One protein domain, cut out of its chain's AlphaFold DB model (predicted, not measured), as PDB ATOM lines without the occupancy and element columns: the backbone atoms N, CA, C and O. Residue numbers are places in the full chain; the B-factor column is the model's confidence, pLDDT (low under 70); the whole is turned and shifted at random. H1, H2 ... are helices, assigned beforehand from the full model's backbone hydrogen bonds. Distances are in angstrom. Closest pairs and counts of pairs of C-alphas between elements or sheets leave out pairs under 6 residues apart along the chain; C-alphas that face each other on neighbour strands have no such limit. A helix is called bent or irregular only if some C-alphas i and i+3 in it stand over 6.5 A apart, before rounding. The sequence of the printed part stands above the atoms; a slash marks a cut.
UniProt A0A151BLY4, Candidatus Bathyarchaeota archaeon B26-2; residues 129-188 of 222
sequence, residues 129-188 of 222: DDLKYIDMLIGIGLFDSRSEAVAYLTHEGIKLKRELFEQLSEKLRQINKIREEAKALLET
ATOM      1  N   ASP A 129     119.570 136.600 121.447       95.44
ATOM      2  CA  ASP A 129     118.832 136.804 120.199       95.44
ATOM      3  C   ASP A 129     118.825 135.536 119.332       95.44
ATOM      4  O   ASP A 129     117.764 135.118 118.867       95.44
ATOM      5  N   ASP A 130     119.977 134.877 119.163       96.38
ATOM      6  CA  ASP A 130     120.070 133.623 118.402       96.38
ATOM      7  C   ASP A 130     119.236 132.514 119.053       96.38
ATOM      8  O   ASP A 130     118.510 131.780 118.375       96.38
ATOM      9  N   LEU A 131     119.302 132.412 120.386       96.00
ATOM     10  CA  LEU A 131     118.565 131.408 121.148       96.00
ATOM     11  C   LEU A 131     117.050 131.572 120.979       96.00
ATOM     12  O   LEU A 131     116.337 130.580 120.837       96.00
ATOM     13  N   LYS A 132     116.562 132.816 120.916       97.25
ATOM     14  CA  LYS A 132     115.143 133.120 120.697       97.25
ATOM     15  C   LYS A 132     114.622 132.578 119.365       97.25
ATOM     16  O   LYS A 132     113.505 132.064 119.312       97.25
ATOM     17  N   TYR A 133     115.407 132.677 118.291       97.12
ATOM     18  CA  TYR A 133     115.018 132.116 116.993       97.12
ATOM     19  C   TYR A 133     115.031 130.591 117.010       97.12
ATOM     20  O   TYR A 133     114.112 129.971 116.487       97.12
ATOM     21  N   ILE A 134     116.026 129.982 117.656       96.25
ATOM     22  CA  ILE A 134     116.092 128.524 117.813       96.25
ATOM     23  C   ILE A 134     114.863 128.004 118.568       96.25
ATOM     24  O   ILE A 134     114.216 127.062 118.114       96.25
ATOM     25  N   ASP A 135     114.494 128.654 119.672       95.44
ATOM     26  CA  ASP A 135     113.312 128.293 120.458       95.44
ATOM     27  C   ASP A 135     112.013 128.438 119.663       95.44
ATOM     28  O   ASP A 135     111.103 127.624 119.811       95.44
ATOM     29  N   MET A 136     111.926 129.434 118.778       97.12
ATOM     30  CA  MET A 136     110.782 129.593 117.880       97.12
ATOM     31  C   MET A 136     110.645 128.405 116.921       97.12
ATOM     32  O   MET A 136     109.534 127.915 116.736       97.12
ATOM     33  N   LEU A 137     111.751 127.920 116.344       94.25
ATOM     34  CA  LEU A 137     111.741 126.778 115.419       94.25
ATOM     35  C   LEU A 137     111.292 125.483 116.112       94.25
ATOM     36  O   LEU A 137     110.575 124.681 115.518       94.25
ATOM     37  N   ILE A 138     111.652 125.308 117.382       91.62
ATOM     38  CA  ILE A 138     111.161 124.192 118.202       91.62
ATOM     39  C   ILE A 138     109.680 124.387 118.536       91.62
ATOM     40  O   ILE A 138     108.885 123.462 118.406       91.62
ATOM     41  N   GLY A 139     109.280 125.603 118.918       87.25
ATOM     42  CA  GLY A 139     107.901 125.918 119.294       87.25
ATOM     43  C   GLY A 139     106.879 125.682 118.178       87.25
ATOM     44  O   GLY A 139     105.740 125.327 118.467       87.25
ATOM     45  N   ILE A 140     107.281 125.834 116.911       94.88
ATOM     46  CA  ILE A 140     106.445 125.507 115.740       94.88
ATOM     47  C   ILE A 140     106.518 124.026 115.330       94.88
ATOM     48  O   ILE A 140     105.850 123.633 114.376       94.88
ATOM     49  N   GLY A 141     107.323 123.215 116.023       82.81
ATOM     50  CA  GLY A 141     107.494 121.786 115.759       82.81
ATOM     51  C   GLY A 141     108.385 121.465 114.558       82.81
ATOM     52  O   GLY A 141     108.251 120.389 113.985       82.81
ATOM     53  N   LEU A 142     109.263 122.384 114.137       84.69
ATOM     54  CA  LEU A 142     110.193 122.115 113.034       84.69
ATOM     55  C   LEU A 142     111.373 121.235 113.473       84.69
ATOM     56  O   LEU A 142     111.922 120.505 112.650       84.69
ATOM     57  N   PHE A 143     111.759 121.315 114.749       88.88
ATOM     58  CA  PHE A 143     112.837 120.528 115.345       88.88
ATOM     59  C   PHE A 143     112.454 120.056 116.742       88.88
ATOM     60  O   PHE A 143     111.769 120.778 117.470       88.88
ATOM     61  N   ASP A 144     112.968 118.890 117.131       75.50
ATOM     62  CA  ASP A 144     112.653 118.275 118.422       75.50
ATOM     63  C   ASP A 144     113.511 118.850 119.561       75.50
ATOM     64  O   ASP A 144     113.086 118.891 120.717       75.50
ATOM     65  N   SER A 145     114.720 119.342 119.250       85.56
ATOM     66  CA  SER A 145     115.633 119.931 120.236       85.56
ATOM     67  C   SER A 145     116.447 121.114 119.701       85.56
ATOM     68  O   SER A 145     116.624 121.311 118.496       85.56
ATOM     69  N   ARG A 146     116.996 121.918 120.624       89.94
ATOM     70  CA  ARG A 146     117.902 123.037 120.294       89.94
ATOM     71  C   ARG A 146     119.153 122.548 119.579       89.94
ATOM     72  O   ARG A 146     119.593 123.174 118.619       89.94
ATOM     73  N   SER A 147     119.701 121.422 120.025       87.56
ATOM     74  CA  SER A 147     120.886 120.792 119.442       87.56
ATOM     75  C   SER A 147     120.658 120.436 117.973       87.56
ATOM     76  O   SER A 147     121.530 120.655 117.132       87.56
ATOM     77  N   GLU A 148     119.466 119.936 117.648       82.12
ATOM     78  CA  GLU A 148     119.080 119.632 116.276       82.12
ATOM     79  C   GLU A 148     118.944 120.888 115.412       82.12
ATOM     80  O   GLU A 148     119.542 120.956 114.335       82.12
ATOM     81  N   ALA A 149     118.218 121.896 115.898       91.44
ATOM     82  CA  ALA A 149     118.038 123.157 115.186       91.44
ATOM     83  C   ALA A 149     119.386 123.847 114.903       91.44
ATOM     84  O   ALA A 149     119.647 124.293 113.785       91.44
ATOM     85  N   VAL A 150     120.289 123.879 115.889       93.19
ATOM     86  CA  VAL A 150     121.639 124.448 115.744       93.19
ATOM     87  C   VAL A 150     122.464 123.666 114.726       93.19
ATOM     88  O   VAL A 150     123.133 124.272 113.884       93.19
ATOM     89  N   ALA A 151     122.420 122.332 114.767       88.81
ATOM     90  CA  ALA A 151     123.130 121.499 113.803       88.81
ATOM     91  C   ALA A 151     122.632 121.751 112.371       88.81
ATOM     92  O   ALA A 151     123.446 121.896 111.455       88.81
ATOM     93  N   TYR A 152     121.314 121.866 112.188       91.19
ATOM     94  CA  TYR A 152     120.703 122.199 110.904       91.19
ATOM     95  C   TYR A 152     121.152 123.573 110.392       91.19
ATOM     96  O   TYR A 152     121.680 123.676 109.284       91.19
ATOM     97  N   LEU A 153     121.014 124.620 111.210       94.31
ATOM     98  CA  LEU A 153     121.386 125.989 110.833       94.31
ATOM     99  C   LEU A 153     122.879 126.106 110.508       94.31
ATOM    100  O   LEU A 153     123.258 126.764 109.540       94.31
ATOM    101  N   THR A 154     123.730 125.419 111.272       93.38
ATOM    102  CA  THR A 154     125.173 125.358 111.007       93.38
ATOM    103  C   THR A 154     125.455 124.692 109.663       93.38
ATOM    104  O   THR A 154     126.266 125.190 108.882       93.38
ATOM    105  N   HIS A 155     124.774 123.583 109.360       91.06
ATOM    106  CA  HIS A 155     124.925 122.890 108.085       91.06
ATOM    107  C   HIS A 155     124.509 123.770 106.902       91.06
ATOM    108  O   HIS A 155     125.269 123.898 105.940       91.06
ATOM    109  N   GLU A 156     123.346 124.418 106.988       93.06
ATOM    110  CA  GLU A 156     122.875 125.333 105.945       93.06
ATOM    111  C   GLU A 156     123.802 126.547 105.797       93.06
ATOM    112  O   GLU A 156     124.118 126.937 104.674       93.06
ATOM    113  N   GLY A 157     124.346 127.084 106.894       93.56
ATOM    114  CA  GLY A 157     125.352 128.149 106.858       93.56
ATOM    115  C   GLY A 157     126.645 127.738 106.141       93.56
ATOM    116  O   GLY A 157     127.146 128.477 105.290       93.56
ATOM    117  N   ILE A 158     127.167 126.539 106.424       94.25
ATOM    118  CA  ILE A 158     128.353 125.991 105.741       94.25
ATOM    119  C   ILE A 158     128.065 125.787 104.254       94.25
ATOM    120  O   ILE A 158     128.873 126.163 103.407       94.25
ATOM    121  N   LYS A 159     126.903 125.219 103.928       92.94
ATOM    122  CA  LYS A 159     126.477 124.967 102.550       92.94
ATOM    123  C   LYS A 159     126.321 126.265 101.760       92.94
ATOM    124  O   LYS A 159     126.803 126.343 100.633       92.94
ATOM    125  N   LEU A 160     125.739 127.297 102.370       96.44
ATOM    126  CA  LEU A 160     125.607 128.632 101.782       96.44
ATOM    127  C   LEU A 160     126.973 129.265 101.469       96.44
ATOM    128  O   LEU A 160     127.089 130.060 100.540       96.44
ATOM    129  N   LYS A 161     128.016 128.923 102.234       96.25
ATOM    130  CA  LYS A 161     129.380 129.460 102.092       96.25
ATOM    131  C   LYS A 161     130.384 128.443 101.544       96.25
ATOM    132  O   LYS A 161     131.589 128.634 101.692       96.25
ATOM    133  N   ARG A 162     129.910 127.377 100.897       93.75
ATOM    134  CA  ARG A 162     130.742 126.244 100.472       93.75
ATOM    135  C   ARG A 162     131.939 126.658  99.619       93.75
ATOM    136  O   ARG A 162     133.057 126.260  99.921       93.75
ATOM    137  N   GLU A 163     131.709 127.495  98.612       94.62
ATOM    138  CA  GLU A 163     132.758 127.957  97.695       94.62
ATOM    139  C   GLU A 163     133.868 128.725  98.431       94.62
ATOM    140  O   GLU A 163     135.053 128.487  98.206       94.62
ATOM    141  N   LEU A 164     133.496 129.585  99.386       95.38
ATOM    142  CA  LEU A 164     134.455 130.305 100.224       95.38
ATOM    143  C   LEU A 164     135.330 129.335 101.031       95.38
ATOM    144  O   LEU A 164     136.546 129.516 101.106       95.38
ATOM    145  N   PHE A 165     134.730 128.305 101.631       95.50
ATOM    146  CA  PHE A 165     135.478 127.301 102.389       95.50
ATOM    147  C   PHE A 165     136.395 126.453 101.501       95.50
ATOM    148  O   PHE A 165     137.505 126.121 101.920       95.50
ATOM    149  N   GLU A 166     135.981 126.138 100.275       94.12
ATOM    150  CA  GLU A 166     136.812 125.425  99.299       94.12
ATOM    151  C   GLU A 166     138.028 126.268  98.882       94.12
ATOM    152  O   GLU A 166     139.164 125.795  98.985       94.12
ATOM    153  N   GLN A 167     137.821 127.545  98.543       95.12
ATOM    154  CA  GLN A 167     138.908 128.486  98.243       95.12
ATOM    155  C   GLN A 167     139.863 128.663  99.435       95.12
ATOM    156  O   GLN A 167     141.087 128.681  99.271       95.12
ATOM    157  N   LEU A 168     139.327 128.771 100.656       95.56
ATOM    158  CA  LEU A 168     140.130 128.866 101.876       95.56
ATOM    159  C   LEU A 168     140.957 127.595 102.100       95.56
ATOM    160  O   LEU A 168     142.145 127.683 102.417       95.56
ATOM    161  N   SER A 169     140.359 126.418 101.900       93.44
ATOM    162  CA  SER A 169     141.055 125.136 102.014       93.44
ATOM    163  C   SER A 169     142.218 125.040 101.029       93.44
ATOM    164  O   SER A 169     143.272 124.507 101.383       93.44
ATOM    165  N   GLU A 170     142.053 125.528  99.802       94.25
ATOM    166  CA  GLU A 170     143.120 125.525  98.803       94.25
ATOM    167  C   GLU A 170     144.279 126.442  99.214       94.25
ATOM    168  O   GLU A 170     145.436 126.014  99.232       94.25
ATOM    169  N   LYS A 171     143.976 127.669  99.650       94.88
ATOM    170  CA  LYS A 171     144.995 128.609 100.140       94.88
ATOM    171  C   LYS A 171     145.733 128.077 101.372       94.88
ATOM    172  O   LYS A 171     146.955 128.188 101.447       94.88
ATOM    173  N   LEU A 172     145.033 127.445 102.317       94.06
ATOM    174  CA  LEU A 172     145.662 126.837 103.498       94.06
ATOM    175  C   LEU A 172     146.597 125.674 103.133       94.06
ATOM    176  O   LEU A 172     147.659 125.538 103.742       94.06
ATOM    177  N   ARG A 173     146.264 124.867 102.114       92.38
ATOM    178  CA  ARG A 173     147.178 123.830 101.596       92.38
ATOM    179  C   ARG A 173     148.456 124.436 101.031       92.38
ATOM    180  O   ARG A 173     149.532 123.923 101.322       92.38
ATOM    181  N   GLN A 174     148.350 125.528 100.273       94.19
ATOM    182  CA  GLN A 174     149.519 126.239  99.746       94.19
ATOM    183  C   GLN A 174     150.400 126.770 100.884       94.19
ATOM    184  O   GLN A 174     151.605 126.538 100.876       94.19
ATOM    185  N   ILE A 175     149.799 127.397 101.904       93.50
ATOM    186  CA  ILE A 175     150.523 127.885 103.090       93.50
ATOM    187  C   ILE A 175     151.274 126.746 103.780       93.50
ATOM    188  O   ILE A 175     152.450 126.895 104.103       93.50
ATOM    189  N   ASN A 176     150.621 125.604 103.996       91.75
ATOM    190  CA  ASN A 176     151.265 124.465 104.646       91.75
ATOM    191  C   ASN A 176     152.386 123.873 103.783       91.75
ATOM    192  O   ASN A 176     153.446 123.575 104.318       91.75
ATOM    193  N   LYS A 177     152.204 123.782 102.459       92.56
ATOM    194  CA  LYS A 177     153.255 123.331 101.538       92.56
ATOM    195  C   LYS A 177     154.497 124.223 101.624       92.56
ATOM    196  O   LYS A 177     155.592 123.721 101.837       92.56
ATOM    197  N   ILE A 178     154.304 125.541 101.554       91.94
ATOM    198  CA  ILE A 178     155.392 126.523 101.662       91.94
ATOM    199  C   ILE A 178     156.071 126.440 103.040       91.94
ATOM    200  O   ILE A 178     157.294 126.516 103.128       91.94
ATOM    201  N   ARG A 179     155.305 126.258 104.128       90.12
ATOM    202  CA  ARG A 179     155.863 126.087 105.484       90.12
ATOM    203  C   ARG A 179     156.745 124.845 105.603       90.12
ATOM    204  O   ARG A 179     157.788 124.921 106.249       90.12
ATOM    205  N   GLU A 180     156.342 123.732 105.002       90.69
ATOM    206  CA  GLU A 180     157.128 122.494 105.017       90.69
ATOM    207  C   GLU A 180     158.377 122.599 104.125       90.69
ATOM    208  O   GLU A 180     159.462 122.217 104.556       90.69
ATOM    209  N   GLU A 181     158.275 123.213 102.942       89.88
ATOM    210  CA  GLU A 181     159.436 123.506 102.080       89.88
ATOM    211  C   GLU A 181     160.462 124.405 102.794       89.88
ATOM    212  O   GLU A 181     161.661 124.121 102.782       89.88
ATOM    213  N   ALA A 182     160.003 125.450 103.489       86.94
ATOM    214  CA  ALA A 182     160.867 126.335 104.268       86.94
ATOM    215  C   ALA A 182     161.560 125.613 105.440       86.94
ATOM    216  O   ALA A 182     162.741 125.857 105.697       86.94
ATOM    217  N   LYS A 183     160.860 124.704 106.136       86.12
ATOM    218  CA  LYS A 183     161.471 123.859 107.178       86.12
ATOM    219  C   LYS A 183     162.553 122.946 106.609       86.12
ATOM    220  O   LYS A 183     163.639 122.886 107.177       86.12
ATOM    221  N   ALA A 184     162.287 122.286 105.483       85.25
ATOM    222  CA  ALA A 184     163.245 121.383 104.849       85.25
ATOM    223  C   ALA A 184     164.540 122.109 104.427       85.25
ATOM    224  O   ALA A 184     165.641 121.585 104.601       85.25
ATOM    225  N   LEU A 185     164.429 123.351 103.940       81.50
ATOM    226  CA  LEU A 185     165.593 124.193 103.638       81.50
ATOM    227  C   LEU A 185     166.430 124.506 104.889       81.50
ATOM    228  O   LEU A 185     167.656 124.471 104.836       81.50
ATOM    229  N   LEU A 186     165.794 124.752 106.036       75.81
ATOM    230  CA  LEU A 186     166.519 124.989 107.286       75.81
ATOM    231  C   LEU A 186     167.216 123.722 107.802       75.81
ATOM    232  O   LEU A 186     168.377 123.794 108.198       75.81
ATOM    233  N   GLU A 187     166.580 122.553 107.718       67.56
ATOM    234  CA  GLU A 187     167.170 121.274 108.153       67.56
ATOM    235  C   GLU A 187     168.422 120.873 107.354       67.56
ATOM    236  O   GLU A 187     169.322 120.237 107.899       67.56
ATOM    237  N   THR A 188     168.526 121.294 106.091       64.69
ATOM    238  CA  THR A 188     169.731 121.070 105.264       64.69
ATOM    239  C   THR A 188     170.881 122.036 105.559       64.69
ATOM    240  O   THR A 188     172.024 121.750 105.205       64.69
TER     241      THR A 188
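This is residues 129 to 188 of the 222 residues of a protein of Candidatus Bathyarchaeota archaeon B26-2 (UniProt A0A151BLY4). The printed part is a bare, bent chain of three helices: the long helix H3 makes a free arm, H2 meets it near their ends in an L-shaped corner, and H1 is folded back across the first residues of H2 to make a small head at the far end. Residues 154 to 188, of which 154 to 160 belong to H2 and 162 to 188 to H3, stick out with nothing packed on them. There are 60 printed residues, with three named helices in the order H1, H2, H3 and no named strand, and the class is all helix. The whole is extended, with a radius of gyration of the C-alphas of 20.2 A and spans of 64 by 21 by 19 A, much of the length being the arm H3.

H1 is residues 129 to 139 and begins at C-alpha 129, at (118.832, 136.804, 120.199). After residues 140 to 145, H2 is residues 146 to 160, 20.8 A from first to last C-alpha, beginning at (117.902, 123.037, 120.294). Lys 161 stands between H2 and H3. H3, the longest helix by residues, is residues 162 to 188 and measures 39.6 A from first to last C-alpha, ending at C-alpha 188, at (169.731, 121.070, 105.264).

H1 and H2 touch, and H2 does so with residues 146 to 150 alone. Their closest C-alphas are those of Ile 134 and Ala 149, 6.3 A apart. They run opposite ways at a steep tilt of 68 degrees, only just short of about perpendicular. H2 and H3 are close but not clearly touching, the closest C-alphas being those of Ile 158 and Phe 165, 8.0 A apart. Their lines are about perpendicular, at 79 degrees, and their centres are 28.8 A apart. H1 and H3 are apart, and H3 touches no helix. In H1, H2 and H3 every O i to N i+4 pair is within hydrogen-bond range.

The two C-alphas farthest apart are those of Ile 140 and Thr 188, at 64.3 A, while those of the first and last printed residues, Asp 129 and Thr 188, are 55.3 A apart. The printed part has no cut. The link from H1 to H2 is short, with 6 residues, the link from H2 to H3 is tight, with 1 residue, and no link is long. The mean pLDDT of the printed part is 90.7, and the model's confidence is low, under 70, at residues 187 to 188.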